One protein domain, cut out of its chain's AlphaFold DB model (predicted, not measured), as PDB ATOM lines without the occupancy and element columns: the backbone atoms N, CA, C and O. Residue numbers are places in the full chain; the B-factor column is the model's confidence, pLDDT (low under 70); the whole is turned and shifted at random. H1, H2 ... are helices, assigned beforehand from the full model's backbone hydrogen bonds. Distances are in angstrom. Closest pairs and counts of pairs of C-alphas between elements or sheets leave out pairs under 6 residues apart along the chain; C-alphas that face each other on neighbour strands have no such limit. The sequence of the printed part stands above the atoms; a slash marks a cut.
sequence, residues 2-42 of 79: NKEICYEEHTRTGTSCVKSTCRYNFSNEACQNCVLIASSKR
ATOM      1  N   ASN A   2      23.557   2.351  -6.487       59.88
ATOM      2  CA  ASN A   2      22.942   3.658  -6.248       59.88
ATOM      3  C   ASN A   2      21.815   3.476  -5.233       59.88
ATOM      4  O   ASN A   2      20.897   2.687  -5.445       59.88
ATOM      5  N   LYS A   3      21.932   4.154  -4.093       71.06
ATOM      6  CA  LYS A   3      20.892   4.182  -3.071       71.06
ATOM      7  C   LYS A   3      19.886   5.247  -3.483       71.06
ATOM      8  O   LYS A   3      20.031   6.404  -3.107       71.06
ATOM      9  N   GLU A   4      18.913   4.865  -4.294       78.94
ATOM     10  CA  GLU A   4      17.840   5.776  -4.684       78.94
ATOM     11  C   GLU A   4      16.879   5.971  -3.508       78.94
ATOM     12  O   GLU A   4      16.428   5.017  -2.863       78.94
ATOM     13  N   ILE A   5      16.605   7.232  -3.181       91.62
ATOM     14  CA  ILE A   5      15.677   7.595  -2.121       91.62
ATOM     15  C   ILE A   5      14.259   7.510  -2.696       91.62
ATOM     16  O   ILE A   5      13.925   8.163  -3.678       91.62
ATOM     17  N   CYS A   6      13.404   6.701  -2.066       94.44
ATOM     18  CA  CYS A   6      12.084   6.340  -2.599       94.44
ATOM     19  C   CYS A   6      11.214   7.541  -3.023       94.44
ATOM     20  O   CYS A   6      10.633   7.511  -4.105       94.44
ATOM     21  N   TYR A   7      11.121   8.602  -2.210       94.50
ATOM     22  CA  TYR A   7      10.292   9.763  -2.566       94.50
ATOM     23  C   TYR A   7      10.878  10.567  -3.737       94.50
ATOM     24  O   TYR A   7      10.117  11.175  -4.486       94.50
ATOM     25  N   GLU A   8      12.201  10.568  -3.921       94.38
ATOM     26  CA  GLU A   8      12.861  11.263  -5.034       94.38
ATOM     27  C   GLU A   8      12.549  10.559  -6.350       94.38
ATOM     28  O   GLU A   8      12.184  11.207  -7.326       94.38
ATOM     29  N   GLU A   9      12.579   9.226  -6.348       94.31
ATOM     30  CA  GLU A   9      12.249   8.430  -7.527       94.31
ATOM     31  C   GLU A   9      10.771   8.572  -7.925       94.31
ATOM     32  O   GLU A   9      10.449   8.768  -9.100       94.31
ATOM     33  N   HIS A  10       9.855   8.575  -6.952       95.12
ATOM     34  CA  HIS A  10       8.440   8.866  -7.208       95.12
ATOM     35  C   HIS A  10       8.221  10.301  -7.715       95.12
ATOM     36  O   HIS A  10       7.415  10.513  -8.619       95.12
ATOM     37  N   THR A  11       8.979  11.274  -7.201       94.62
ATOM     38  CA  THR A  11       8.941  12.665  -7.691       94.62
ATOM     39  C   THR A  11       9.441  12.757  -9.136       94.62
ATOM     40  O   THR A  11       8.832  13.441  -9.954       94.62
ATOM     41  N   ARG A  12      10.522  12.042  -9.471       94.69
ATOM     42  CA  ARG A  12      11.149  12.037 -10.802       94.69
ATOM     43  C   ARG A  12      10.284  11.353 -11.859       94.69
ATOM     44  O   ARG A  12      10.211  11.821 -12.990       94.69
ATOM     45  N   THR A  13       9.667  10.229 -11.508       94.81
ATOM     46  CA  THR A  13       8.869   9.410 -12.437       94.81
ATOM     47  C   THR A  13       7.402   9.818 -12.495       94.81
ATOM     48  O   THR A  13       6.693   9.403 -13.409       94.81
ATOM     49  N   GLY A  14       6.924  10.593 -11.518       94.56
ATOM     50  CA  GLY A  14       5.511  10.940 -11.375       94.56
ATOM     51  C   GLY A  14       4.626   9.758 -10.966       94.56
ATOM     52  O   GLY A  14       3.404   9.869 -11.025       94.56
ATOM     53  N   THR A  15       5.216   8.629 -10.563       95.19
ATOM     54  CA  THR A  15       4.469   7.416 -10.212       95.19
ATOM     55  C   THR A  15       4.016   7.439  -8.759       95.19
ATOM     56  O   THR A  15       4.777   7.808  -7.865       95.19
ATOM     57  N   SER A  16       2.786   6.997  -8.503       96.44
ATOM     58  CA  SER A  16       2.249   6.894  -7.145       96.44
ATOM     59  C   SER A  16       2.861   5.737  -6.358       96.44
ATOM     60  O   SER A  16       3.087   4.643  -6.880       96.44
ATOM     61  N   CYS A  17       3.077   5.949  -5.059       95.31
ATOM     62  CA  CYS A  17       3.488   4.897  -4.142       95.31
ATOM     63  C   CYS A  17       2.342   3.891  -3.933       95.31
ATOM     64  O   CYS A  17       1.287   4.238  -3.398       95.31
ATOM     65  N   VAL A  18       2.568   2.629  -4.315       94.56
ATOM     66  CA  VAL A  18       1.596   1.523  -4.163       94.56
ATOM     67  C   VAL A  18       1.770   0.726  -2.866       94.56
ATOM     68  O   VAL A  18       0.977  -0.157  -2.550       94.56
ATOM     69  N   LYS A  19       2.823   1.014  -2.093       94.88
ATOM     70  CA  LYS A  19       3.120   0.300  -0.849       94.88
ATOM     71  C   LYS A  19       2.221   0.815   0.279       94.88
ATOM     72  O   LYS A  19       2.604   1.733   1.001       94.88
ATOM     73  N   SER A  20       1.069   0.176   0.470       90.62
ATOM     74  CA  SER A  20       0.090   0.517   1.519       90.62
ATOM     75  C   SER A  20       0.648   0.450   2.948       90.62
ATOM     76  O   SER A  20       0.157   1.131   3.840       90.62
ATOM     77  N   THR A  21       1.713  -0.328   3.175       95.56
ATOM     78  CA  THR A  21       2.408  -0.429   4.471       95.56
ATOM     79  C   THR A  21       3.484   0.641   4.682       95.56
ATOM     80  O   THR A  21       4.169   0.642   5.706       95.56
ATOM     81  N   CYS A  22       3.704   1.539   3.718       95.19
ATOM     82  CA  CYS A  22       4.682   2.610   3.860       95.19
ATOM     83  C   CYS A  22       4.192   3.648   4.878       95.19
ATOM     84  O   CYS A  22       3.087   4.169   4.769       95.19
ATOM     85  N   ARG A  23       5.060   4.010   5.831       94.88
ATOM     86  CA  ARG A  23       4.785   5.022   6.868       94.88
ATOM     87  C   ARG A  23       4.330   6.371   6.301       94.88
ATOM     88  O   ARG A  23       3.603   7.095   6.969       94.88
ATOM     89  N   TYR A  24       4.810   6.723   5.111       95.19
ATOM     90  CA  TYR A  24       4.506   7.993   4.455       95.19
ATOM     91  C   TYR A  24       3.386   7.871   3.419       95.19
ATOM     92  O   TYR A  24       3.139   8.840   2.703       95.19
ATOM     93  N   ASN A  25       2.746   6.702   3.300       94.75
ATOM     94  CA  ASN A  25       1.643   6.510   2.371       94.75
ATOM     95  C   ASN A  25       0.370   7.186   2.890       94.75
ATOM     96  O   ASN A  25       0.032   7.060   4.065       94.75
ATOM     97  N   PHE A  26      -0.326   7.900   2.009       92.81
ATOM     98  CA  PHE A  26      -1.665   8.425   2.267       92.81
ATOM     99  C   PHE A  26      -2.452   8.516   0.955       92.81
ATOM    100  O   PHE A  26      -1.856   8.530  -0.118       92.81
ATOM    101  N   SER A  27      -3.784   8.547   1.024       90.12
ATOM    102  CA  SER A  27      -4.652   8.551  -0.163       90.12
ATOM    103  C   SER A  27      -4.704   9.936  -0.813       90.12
ATOM    104  O   SER A  27      -5.586  10.735  -0.510       90.12
ATOM    105  N   ASN A  28      -3.736  10.237  -1.680       89.75
ATOM    106  CA  ASN A  28      -3.699  11.473  -2.459       89.75
ATOM    107  C   ASN A  28      -2.812  11.300  -3.698       89.75
ATOM    108  O   ASN A  28      -1.585  11.455  -3.649       89.75
ATOM    109  N   GLU A  29      -3.446  11.019  -4.832       91.25
ATOM    110  CA  GLU A  29      -2.749  10.776  -6.096       91.25
ATOM    111  C   GLU A  29      -2.027  12.020  -6.627       91.25
ATOM    112  O   GLU A  29      -0.964  11.894  -7.232       91.25
ATOM    113  N   ALA A  30      -2.522  13.227  -6.323       90.56
ATOM    114  CA  ALA A  30      -1.869  14.475  -6.726       90.56
ATOM    115  C   ALA A  30      -0.484  14.663  -6.079       90.56
ATOM    116  O   ALA A  30       0.321  15.469  -6.551       90.56
ATOM    117  N   CYS A  31      -0.206  13.921  -5.003       94.00
ATOM    118  CA  CYS A  31       1.082  13.872  -4.315       94.00
ATOM    119  C   CYS A  31       1.690  12.461  -4.326       94.00
ATOM    120  O   CYS A  31       2.400  12.089  -3.389       94.00
ATOM    121  N   GLN A  32       1.367  11.651  -5.344       95.94
ATOM    122  CA  GLN A  32       1.910  10.302  -5.529       95.94
ATOM    123  C   GLN A  32       1.724   9.399  -4.294       95.94
ATOM    124  O   GLN A  32       2.563   8.546  -3.993       95.94
ATOM    125  N   ASN A  33       0.633   9.595  -3.548       95.69
ATOM    126  CA  ASN A  33       0.347   8.923  -2.283       95.69
ATOM    127  C   ASN A  33       1.482   9.030  -1.245       95.69
ATOM    128  O   ASN A  33       1.681   8.103  -0.464       95.69
ATOM    129  N   CYS A  34       2.263  10.117  -1.234       95.81
ATOM    130  CA  CYS A  34       3.435  10.262  -0.365       95.81
ATOM    131  C   CYS A  34       3.457  11.595   0.391       95.81
ATOM    132  O   CYS A  34       3.561  12.667  -0.207       95.81
ATOM    133  N   VAL A  35       3.426  11.541   1.726       95.88
ATOM    134  CA  VAL A  35       3.438  12.743   2.583       95.88
ATOM    135  C   VAL A  35       4.718  13.564   2.398       95.88
ATOM    136  O   VAL A  35       4.664  14.789   2.435       95.88
ATOM    137  N   LEU A  36       5.864  12.918   2.146       95.62
ATOM    138  CA  LEU A  36       7.128  13.627   1.907       95.62
ATOM    139  C   LEU A  36       7.059  14.473   0.629       95.62
ATOM    140  O   LEU A  36       7.469  15.632   0.638       95.62
ATOM    141  N   ILE A  37       6.455  13.936  -0.436       95.88
ATOM    142  CA  ILE A  37       6.232  14.683  -1.679       95.88
ATOM    143  C   ILE A  37       5.215  15.799  -1.451       95.88
ATOM    144  O   ILE A  37       5.466  16.938  -1.842       95.88
ATOM    145  N   ALA A  38       4.114  15.517  -0.749       95.06
ATOM    146  CA  ALA A  38       3.130  16.537  -0.395       95.06
ATOM    147  C   ALA A  38       3.775  17.708   0.366       95.06
ATOM    148  O   ALA A  38       3.522  18.864   0.037       95.06
ATOM    149  N   SER A  39       4.668  17.418   1.319       93.56
ATOM    150  CA  SER A  39       5.335  18.417   2.163       93.56
ATOM    151  C   SER A  39       6.320  19.335   1.426       93.56
ATOM    152  O   SER A  39       6.707  20.365   1.970       93.56
ATOM    153  N   SER A  40       6.695  19.009   0.182       92.81
ATOM    154  CA  SER A  40       7.503  19.900  -0.669       92.81
ATOM    155  C   SER A  40       6.760  21.180  -1.075       92.81
ATOM    156  O   SER A  40       7.383  22.171  -1.454       92.81
ATOM    157  N   LYS A  41       5.425  21.171  -0.989       90.56
ATOM    158  CA  LYS A  41       4.556  22.314  -1.272       90.56
ATOM    159  C   LYS A  41       4.017  22.893   0.030       90.56
ATOM    160  O   LYS A  41       3.867  22.195   1.032       90.56
ATOM    161  N   ARG A  42       3.693  24.186   0.008       93.12
ATOM    162  CA  ARG A  42       2.975  24.814   1.119       93.12
ATOM    163  C   ARG A  42       1.521  24.356   1.101       93.12
ATOM    164  O   ARG A  42       0.893  24.388   0.050       93.12
TER     165      ARG A  42
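Overview. This is residues 2 to 42 of the 79 residues of the protein "Sigma70_r4 domain-containing protein" of Euryarchaeota archaeon (UniProt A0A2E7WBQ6). Look for little regular structure here: a short helix, H1, and a helix of four residues, H2, are joined by a long loop, residues 14 to 34, that swings out and folds back. The printed part has 41 residues with two named helices, H1 then H2, and no named strand. The class is all helix, though the named elements hold only 12 of the 41 residues. The whole is compact, with a radius of gyration of the C-alphas of 9.5 A and spans of 28 by 24 by 15 A.

Along the chain. Find C-alpha 6 at (12.084, 6.340, -2.599); from there H1, residues 6 to 13, runs 10.8 A to C-alpha 13. H2, residues 35 to 38, ends at C-alpha 38, at (3.130, 16.537, -0.395).

Arrangement. Start at H1, where every O i to N i+4 pair is within hydrogen-bond range; H2 is too short for such a pair, and its one O i to N i+3 pair is within range. H1 and H2 only just touch, with 3 pairs of C-alphas within 8 A; the closest C-alphas, of Tyr 7 and Ile 37, are 6.4 A apart.

Size, cuts and confidence. The two C-alphas farthest apart, of Asn 2 and Arg 42, are 30.0 A apart. The printed part has no cut, and the link from H1 to H2 is long, with 21 residues. The mean pLDDT of the printed part is 92.3; look at residue 2 for the one value under 70.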